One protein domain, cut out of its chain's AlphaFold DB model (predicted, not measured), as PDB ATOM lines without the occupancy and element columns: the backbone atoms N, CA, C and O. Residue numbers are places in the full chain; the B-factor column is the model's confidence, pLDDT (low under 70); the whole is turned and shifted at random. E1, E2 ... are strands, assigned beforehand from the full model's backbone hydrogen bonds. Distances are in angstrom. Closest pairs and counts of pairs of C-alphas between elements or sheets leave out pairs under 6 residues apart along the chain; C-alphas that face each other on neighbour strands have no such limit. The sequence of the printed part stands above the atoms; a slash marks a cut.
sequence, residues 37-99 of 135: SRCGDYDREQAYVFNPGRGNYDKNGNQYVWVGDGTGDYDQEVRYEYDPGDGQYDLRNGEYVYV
ATOM      1  N   SER A  37     -25.181 -21.158   3.885       56.56
ATOM      2  CA  SER A  37     -25.628 -22.402   4.493       56.56
ATOM      3  C   SER A  37     -25.425 -22.173   5.981       56.56
ATOM      4  O   SER A  37     -24.288 -22.110   6.440       56.56
ATOM      5  N   ARG A  38     -26.509 -21.876   6.701       65.94
ATOM      6  CA  ARG A  38     -26.458 -21.736   8.146       65.94
ATOM      7  C   ARG A  38     -26.382 -23.158   8.656       65.94
ATOM      8  O   ARG A  38     -27.406 -23.813   8.817       65.94
ATOM      9  N   CYS A  39     -25.150 -23.633   8.740       80.12
ATOM     10  CA  CYS A  39     -24.813 -24.780   9.545       80.12
ATOM     11  C   CYS A  39     -25.250 -24.510  10.977       80.12
ATOM     12  O   CYS A  39     -25.350 -23.350  11.395       80.12
ATOM     13  N   GLY A  40     -25.580 -25.592  11.663       86.38
ATOM     14  CA  GLY A  40     -25.825 -25.524  13.082       86.38
ATOM     15  C   GLY A  40     -24.529 -25.334  13.857       86.38
ATOM     16  O   GLY A  40     -23.437 -25.348  13.293       86.38
ATOM     17  N   ASP A  41     -24.679 -25.160  15.160       90.44
ATOM     18  CA  ASP A  41     -23.560 -24.987  16.086       90.44
ATOM     19  C   ASP A  41     -23.224 -26.260  16.878       90.44
ATOM     20  O   ASP A  41     -22.410 -26.224  17.801       90.44
ATOM     21  N   TYR A  42     -23.910 -27.374  16.604       91.44
ATOM     22  CA  TYR A  42     -23.754 -28.610  17.361       91.44
ATOM     23  C   TYR A  42     -23.703 -29.852  16.481       91.44
ATOM     24  O   TYR A  42     -24.534 -30.025  15.586       91.44
ATOM     25  N   ASP A  43     -22.822 -30.784  16.825       90.19
ATOM     26  CA  ASP A  43     -22.769 -32.116  16.236       90.19
ATOM     27  C   ASP A  43     -23.285 -33.189  17.180       90.19
ATOM     28  O   ASP A  43     -23.060 -33.168  18.388       90.19
ATOM     29  N   ARG A  44     -24.015 -34.149  16.605       90.12
ATOM     30  CA  ARG A  44     -24.581 -35.278  17.342       90.12
ATOM     31  C   ARG A  44     -23.583 -36.429  17.362       90.12
ATOM     32  O   ARG A  44     -23.420 -37.119  16.356       90.12
ATOM     33  N   GLU A  45     -23.021 -36.704  18.528       90.50
ATOM     34  CA  GLU A  45     -22.127 -37.833  18.762       90.50
ATOM     35  C   GLU A  45     -22.829 -38.946  19.559       90.50
ATOM     36  O   GLU A  45     -23.701 -38.706  20.400       90.50
ATOM     37  N   GLN A  46     -22.457 -40.197  19.287       90.12
ATOM     38  CA  GLN A  46     -22.832 -41.340  20.118       90.12
ATOM     39  C   GLN A  46     -21.731 -41.577  21.148       90.12
ATOM     40  O   GLN A  46     -20.632 -42.007  20.803       90.12
ATOM     41  N   ALA A  47     -22.047 -41.334  22.413       90.94
ATOM     42  CA  ALA A  47     -21.167 -41.597  23.536       90.94
ATOM     43  C   ALA A  47     -21.584 -42.881  24.260       90.94
ATOM     44  O   ALA A  47     -22.740 -43.297  24.213       90.94
ATOM     45  N   TYR A  48     -20.635 -43.492  24.966       92.75
ATOM     46  CA  TYR A  48     -20.890 -44.654  25.811       92.75
ATOM     47  C   TYR A  48     -20.562 -44.309  27.259       92.75
ATOM     48  O   TYR A  48     -19.444 -43.889  27.569       92.75
ATOM     49  N   VAL A  49     -21.544 -44.469  28.139       93.94
ATOM     50  CA  VAL A  49     -21.432 -44.149  29.563       93.94
ATOM     51  C   VAL A  49     -21.281 -45.432  30.346       93.94
ATOM     52  O   VAL A  49     -22.073 -46.351  30.180       93.94
ATOM     53  N   PHE A  50     -20.267 -45.496  31.204       94.06
ATOM     54  CA  PHE A  50     -20.064 -46.648  32.070       94.06
ATOM     55  C   PHE A  50     -21.165 -46.713  33.138       94.06
ATOM     56  O   PHE A  50     -21.274 -45.825  33.985       94.06
ATOM     57  N   ASN A  51     -21.960 -47.775  33.084       91.44
ATOM     58  CA  ASN A  51     -23.041 -48.109  33.997       91.44
ATOM     59  C   ASN A  51     -23.003 -49.628  34.282       91.44
ATOM     60  O   ASN A  51     -23.658 -50.416  33.593       91.44
ATOM     61  N   PRO A  52     -22.192 -50.060  35.264       89.62
ATOM     62  CA  PRO A  52     -21.830 -51.462  35.435       89.62
ATOM     63  C   PRO A  52     -23.042 -52.353  35.727       89.62
ATOM     64  O   PRO A  52     -23.835 -52.064  36.631       89.62
ATOM     65  N   GLY A  53     -23.161 -53.449  34.973       86.38
ATOM     66  CA  GLY A  53     -24.240 -54.438  35.087       86.38
ATOM     67  C   GLY A  53     -25.652 -53.898  34.836       86.38
ATOM     68  O   GLY A  53     -26.624 -54.468  35.335       86.38
ATOM     69  N   ARG A  54     -25.774 -52.757  34.152       89.56
ATOM     70  CA  ARG A  54     -27.054 -52.113  33.815       89.56
ATOM     71  C   ARG A  54     -27.113 -51.603  32.384       89.56
ATOM     72  O   ARG A  54     -28.207 -51.284  31.930       89.56
ATOM     73  N   GLY A  55     -25.967 -51.530  31.719       92.06
ATOM     74  CA  GLY A  55     -25.872 -51.124  30.335       92.06
ATOM     75  C   GLY A  55     -26.240 -52.240  29.368       92.06
ATOM     76  O   GLY A  55     -26.473 -53.393  29.742       92.06
ATOM     77  N   ASN A  56     -26.249 -51.892  28.088       94.12
ATOM     78  CA  ASN A  56     -26.560 -52.816  27.000       94.12
ATOM     79  C   ASN A  56     -25.333 -53.160  26.143       94.12
ATOM     80  O   ASN A  56     -25.415 -53.987  25.229       94.12
ATOM     81  N   TYR A  57     -24.196 -52.518  26.422       94.56
ATOM     82  CA  TYR A  57     -22.953 -52.654  25.679       94.56
ATOM     83  C   TYR A  57     -21.788 -53.041  26.585       94.56
ATOM     84  O   TYR A  57     -21.682 -52.558  27.706       94.56
ATOM     85  N   ASP A  58     -20.854 -53.821  26.045       95.12
ATOM     86  CA  ASP A  58     -19.549 -54.077  26.654       95.12
ATOM     87  C   ASP A  58     -18.425 -53.482  25.814       95.12
ATOM     88  O   ASP A  58     -18.477 -53.455  24.580       95.12
ATOM     89  N   LYS A  59     -17.370 -53.025  26.488       93.38
ATOM     90  CA  LYS A  59     -16.180 -52.492  25.828       93.38
ATOM     91  C   LYS A  59     -15.186 -53.611  25.534       93.38
ATOM     92  O   LYS A  59     -14.612 -54.201  26.445       93.38
ATOM     93  N   ASN A  60     -14.919 -53.847  24.254       93.31
ATOM     94  CA  ASN A  60     -13.894 -54.768  23.778       93.31
ATOM     95  C   ASN A  60     -12.815 -53.989  23.010       93.31
ATOM     96  O   ASN A  60     -12.980 -53.625  21.843       93.31
ATOM     97  N   GLY A  61     -11.718 -53.667  23.701       91.75
ATOM     98  CA  GLY A  61     -10.676 -52.785  23.174       91.75
ATOM     99  C   GLY A  61     -11.214 -51.378  22.897       91.75
ATOM    100  O   GLY A  61     -11.580 -50.656  23.825       91.75
ATOM    101  N   ASN A  62     -11.265 -51.002  21.616       90.88
ATOM    102  CA  ASN A  62     -11.756 -49.698  21.150       90.88
ATOM    103  C   ASN A  62     -13.208 -49.734  20.646       90.88
ATOM    104  O   ASN A  62     -13.711 -48.716  20.180       90.88
ATOM    105  N   GLN A  63     -13.871 -50.889  20.699       91.56
ATOM    106  CA  GLN A  63     -15.231 -51.062  20.202       91.56
ATOM    107  C   GLN A  63     -16.199 -51.335  21.353       91.56
ATOM    108  O   GLN A  63     -15.855 -52.022  22.313       91.56
ATOM    109  N   TYR A  64     -17.424 -50.832  21.218       92.88
ATOM    110  CA  TYR A  64     -18.550 -51.193  22.073       92.88
ATOM    111  C   TYR A  64     -19.421 -52.218  21.347       92.88
ATOM    112  O   TYR A  64     -19.795 -52.020  20.188       92.88
ATOM    113  N   VAL A  65     -19.692 -53.339  22.006       94.25
ATOM    114  CA  VAL A  65     -20.426 -54.477  21.449       94.25
ATOM    115  C   VAL A  65     -21.741 -54.608  22.196       94.25
ATOM    116  O   VAL A  65     -21.744 -54.624  23.421       94.25
ATOM    117  N   TRP A  66     -22.852 -54.703  21.467       93.31
ATOM    118  CA  TRP A  66     -24.161 -54.957  22.065       93.31
ATOM    119  C   TRP A  66     -24.206 -56.357  22.685       93.31
ATOM    120  O   TRP A  66     -23.930 -57.342  21.995       93.31
ATOM    121  N   VAL A  67     -24.584 -56.443  23.959       92.69
ATOM    122  CA  VAL A  67     -24.644 -57.700  24.728       92.69
ATOM    123  C   VAL A  67     -26.043 -58.032  25.253       92.69
ATOM    124  O   VAL A  67     -26.274 -59.162  25.690       92.69
ATOM    125  N   GLY A  68     -26.997 -57.106  25.128       84.75
ATOM    126  CA  GLY A  68     -28.393 -57.300  25.521       84.75
ATOM    127  C   GLY A  68     -28.819 -56.422  26.694       84.75
ATOM    128  O   GLY A  68     -27.997 -55.798  27.357       84.75
ATOM    129  N   ASP A  69     -30.130 -56.344  26.915       87.00
ATOM    130  CA  ASP A  69     -30.722 -55.379  27.840       87.00
ATOM    131  C   ASP A  69     -30.333 -55.649  29.299       87.00
ATOM    132  O   ASP A  69     -30.820 -56.592  29.926       87.00
ATOM    133  N   GLY A  70     -29.457 -54.795  29.838       81.62
ATOM    134  CA  GLY A  70     -29.027 -54.825  31.234       81.62
ATOM    135  C   GLY A  70     -27.977 -55.884  31.570       81.62
ATOM    136  O   GLY A  70     -27.785 -56.186  32.746       81.62
ATOM    137  N   THR A  71     -27.322 -56.482  30.572       89.12
ATOM    138  CA  THR A  71     -26.243 -57.463  30.790       89.12
ATOM    139  C   THR A  71     -24.848 -56.869  30.647       89.12
ATOM    140  O   THR A  71     -23.888 -57.520  31.055       89.12
ATOM    141  N   GLY A  72     -24.738 -55.667  30.080       92.88
ATOM    142  CA  GLY A  72     -23.473 -54.992  29.831       92.88
ATOM    143  C   GLY A  72     -23.129 -53.918  30.852       92.88
ATOM    144  O   GLY A  72     -23.899 -53.580  31.757       92.88
ATOM    145  N   ASP A  73     -21.950 -53.345  30.655       94.50
ATOM    146  CA  ASP A  73     -21.387 -52.309  31.519       94.50
ATOM    147  C   ASP A  73     -21.513 -50.882  30.972       94.50
ATOM    148  O   ASP A  73     -21.112 -49.934  31.646       94.50
ATOM    149  N   TYR A  74     -22.019 -50.699  29.753       94.69
ATOM    150  CA  TYR A  74     -22.099 -49.396  29.097       94.69
ATOM    151  C   TYR A  74     -23.467 -49.140  28.468       94.69
ATOM    152  O   TYR A  74     -24.023 -49.989  27.772       94.69
ATOM    153  N   ASP A  75     -23.968 -47.924  28.656       93.88
ATOM    154  CA  ASP A  75     -25.149 -47.399  27.978       93.88
ATOM    155  C   ASP A  75     -24.741 -46.518  26.803       93.88
ATOM    156  O   ASP A  75     -23.792 -45.738  26.904       93.88
ATOM    157  N   GLN A  76     -25.478 -46.616  25.697       92.12
ATOM    158  CA  GLN A  76     -25.342 -45.674  24.594       92.12
ATOM    159  C   GLN A  76     -26.160 -44.415  24.895       92.12
ATOM    160  O   GLN A  76     -27.371 -44.473  25.094       92.12
ATOM    161  N   GLU A  77     -25.495 -43.268  24.861       92.94
ATOM    162  CA  GLU A  77     -26.092 -41.953  25.038       92.94
ATOM    163  C   GLU A  77     -25.814 -41.091  23.804       92.94
ATOM    164  O   GLU A  77     -24.761 -41.178  23.171       92.94
ATOM    165  N   VAL A  78     -26.767 -40.234  23.452       92.06
ATOM    166  CA  VAL A  78     -26.549 -39.198  22.443       92.06
ATOM    167  C   VAL A  78     -26.039 -37.946  23.140       92.06
ATOM    168  O   VAL A  78     -26.691 -37.442  24.052       92.06
ATOM    169  N   ARG A  79     -24.907 -37.420  22.678       92.19
ATOM    170  CA  ARG A  79     -24.358 -36.141  23.129       92.19
ATOM    171  C   ARG A  79     -24.303 -35.155  21.981       92.19
ATOM    172  O   ARG A  79     -24.233 -35.544  20.818       92.19
ATOM    173  N   TYR A  80     -24.361 -33.883  22.339       91.19
ATOM    174  CA  TYR A  80     -24.227 -32.784  21.403       91.19
ATOM    175  C   TYR A  80     -22.969 -32.007  21.756       91.19
ATOM    176  O   TYR A  80     -22.892 -31.410  22.832       91.19
ATOM    177  N   GLU A  81     -21.980 -32.065  20.876       90.81
ATOM    178  CA  GLU A  81     -20.748 -31.294  20.993       90.81
ATOM    179  C   GLU A  81     -20.945 -29.943  20.315       90.81
ATOM    180  O   GLU A  81     -21.596 -29.867  19.279       90.81
ATOM    181  N   TYR A  82     -20.460 -28.873  20.940       90.56
ATOM    182  CA  TYR A  82     -20.548 -27.534  20.367       90.56
ATOM    183  C   TYR A  82     -19.436 -27.355  19.333       90.56
ATOM    184  O   TYR A  82     -18.273 -27.236  19.719       90.56
ATOM    185  N   ASP A  83     -19.818 -27.312  18.059       83.81
ATOM    186  CA  ASP A  83     -18.947 -27.047  16.914       83.81
ATOM    187  C   ASP A  83     -19.577 -25.929  16.055       83.81
ATOM    188  O   ASP A  83     -20.542 -26.154  15.311       83.81
ATOM    189  N   PRO A  84     -19.177 -24.663  16.283       83.75
ATOM    190  CA  PRO A  84     -19.877 -23.513  15.734       83.75
ATOM    191  C   PRO A  84     -19.628 -23.336  14.234       83.75
ATOM    192  O   PRO A  84     -18.519 -23.014  13.799       83.75
ATOM    193  N   GLY A  85     -20.708 -23.371  13.451       72.81
ATOM    194  CA  GLY A  85     -20.695 -23.031  12.027       72.81
ATOM    195  C   GLY A  85     -20.392 -24.188  11.073       72.81
ATOM    196  O   GLY A  85     -20.362 -23.965   9.859       72.81
ATOM    197  N   ASP A  86     -20.225 -25.399  11.589       82.06
ATOM    198  CA  ASP A  86     -20.089 -26.663  10.856       82.06
ATOM    199  C   ASP A  86     -20.932 -27.805  11.445       82.06
ATOM    200  O   ASP A  86     -21.183 -28.789  10.741       82.06
ATOM    201  N   GLY A  87     -21.470 -27.631  12.653       85.88
ATOM    202  CA  GLY A  87     -22.415 -28.552  13.256       85.88
ATOM    203  C   GLY A  87     -23.694 -28.772  12.438       85.88
ATOM    204  O   GLY A  87     -24.168 -27.936  11.661       85.88
ATOM    205  N   GLN A  88     -24.319 -29.931  12.622       88.75
ATOM    206  CA  GLN A  88     -25.573 -30.279  11.938       88.75
ATOM    207  C   GLN A  88     -26.849 -29.875  12.694       88.75
ATOM    208  O   GLN A  88     -27.951 -29.948  12.133       88.75
ATOM    209  N   TYR A  89     -26.726 -29.473  13.958       91.69
ATOM    210  CA  TYR A  89     -27.830 -29.202  14.875       91.69
ATOM    211  C   TYR A  89     -27.724 -27.800  15.482       91.69
ATOM    212  O   TYR A  89     -26.638 -27.314  15.765       91.69
ATOM    213  N   ASP A  90     -28.871 -27.175  15.741       91.38
ATOM    214  CA  ASP A  90     -28.981 -25.937  16.516       91.38
ATOM    215  C   ASP A  90     -29.668 -26.210  17.849       91.38
ATOM    216  O   ASP A  90     -30.662 -26.937  17.899       91.38
ATOM    217  N   LEU A  91     -29.231 -25.534  18.911       91.31
ATOM    218  CA  LEU A  91     -29.977 -25.499  20.165       91.31
ATOM    219  C   LEU A  91     -31.068 -24.419  20.098       91.31
ATOM    220  O   LEU A  91     -30.786 -23.220  20.109       91.31
ATOM    221  N   ARG A  92     -32.337 -24.833  20.053       90.94
ATOM    222  CA  ARG A  92     -33.506 -23.943  19.973       90.94
ATOM    223  C   ARG A  92     -34.477 -24.274  21.096       90.94
ATOM    224  O   ARG A  92     -34.986 -25.381  21.167       90.94
ATOM    225  N   ASN A  93     -34.749 -23.314  21.981       91.62
ATOM    226  CA  ASN A  93     -35.647 -23.500  23.135       91.62
ATOM    227  C   ASN A  93     -35.283 -24.706  24.032       91.62
ATOM    228  O   ASN A  93     -36.165 -25.336  24.607       91.62
ATOM    229  N   GLY A  94     -33.990 -25.027  24.153       90.94
ATOM    230  CA  GLY A  94     -33.517 -26.185  24.921       90.94
ATOM    231  C   GLY A  94     -33.609 -27.528  24.183       90.94
ATOM    232  O   GLY A  94     -33.275 -28.550  24.770       90.94
ATOM    233  N   GLU A  95     -34.025 -27.535  22.917       92.56
ATOM    234  CA  GLU A  95     -34.089 -28.723  22.064       92.56
ATOM    235  C   GLU A  95     -33.048 -28.639  20.941       92.56
ATOM    236  O   GLU A  95     -32.877 -27.589  20.314       92.56
ATOM    237  N   TYR A  96     -32.352 -29.745  20.676       90.94
ATOM    238  CA  TYR A  96     -31.420 -29.848  19.556       90.94
ATOM    239  C   TYR A  96     -32.176 -30.182  18.274       90.94
ATOM    240  O   TYR A  96     -32.639 -31.304  18.070       90.94
ATOM    241  N   VAL A  97     -32.283 -29.198  17.390       90.94
ATOM    242  CA  VAL A  97     -33.005 -29.310  16.126       90.94
ATOM    243  C   VAL A  97     -32.004 -29.570  15.013       90.94
ATOM    244  O   VAL A  97     -31.080 -28.786  14.821       90.94
ATOM    245  N   TYR A  98     -32.201 -30.649  14.254       89.50
ATOM    246  CA  TYR A  98     -31.416 -30.888  13.046       89.50
ATOM    247  C   TYR A  98     -31.701 -29.782  12.029       89.50
ATOM    248  O   TYR A  98     -32.837 -29.622  11.576       89.50
ATOM    249  N   VAL A  99     -30.670 -29.017  11.683       86.50
ATOM    250  CA  VAL A  99     -30.752 -27.940  10.689       86.50
ATOM    251  C   VAL A  99     -30.053 -28.319   9.395       86.50
ATOM    252  O   VAL A  99     -30.491 -27.875   8.336       86.50
TER     253      VAL A  99
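AT A GLANCE: This is residues 37 to 99 of the 135 residues of an uncharacterized protein of Thermobifida cellulosilytica TB100 (UniProt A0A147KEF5). A long, narrow, twisted ribbon of two antiparallel strands, E1 and E4, has a small two-stranded hairpin set crosswise at each end: E2 and E3 at one end, E5 and E6 at the other. The two hairpins point to opposite sides of the ribbon. The printed part has 63 residues, no named helix and six strands, in the order E1 to E6 along the chain; the class is all strand. The whole is loose, with a radius of gyration of the C-alphas of 14.9 A, and only just elongated, spanning 43 by 25 by 14 A.

IN THESE COORDINATES: E1, residues 40 to 55, begins at C-alpha 40 (-25.825, -25.524, 13.082) and measures 30.9 A. E4, residues 72 to 87, begins at C-alpha 72 (-23.473, -54.992, 29.831) and measures 31.2 A. E2 is residues 57 to 60, 9.5 A, and E3 residues 63 to 66, 9.9 A. E5 is residues 89 to 92, 9.3 A, and E6 residues 95 to 98, 9.7 A, ending at C-alpha 98 (-31.416, -30.888, 13.046).

HOW THE PARTS SIT: E1 and E4 are antiparallel at 168 degrees, with N 47 and O 77 within hydrogen-bond range at 2.8 A. E1 bends by 135 degrees at residue 52 and runs on into E2 at 90 degrees. E4 bends by 132 degrees at residue 84 and runs on into E5 at 85 degrees. In the hairpin of E2 and E3, N 58 and O 65 are 2.9 A apart; in that of E5 and E6, N 90 and O 97 are 2.9 A apart. The closest C-alphas of E2 and E4 are those of Tyr 57 and Gly 72, 4.8 A apart, and those of E1 and E5 are Gly 40 and Tyr 89, 4.6 A. E2 and E3 are apart from E5 and E6.

THE WHOLE: The two C-alphas farthest apart, of Ser 37 and Gly 53, are 44.3 A from each other. The printed part has no cut, and no link is long. Residues 37 to 38 have pLDDT under 70.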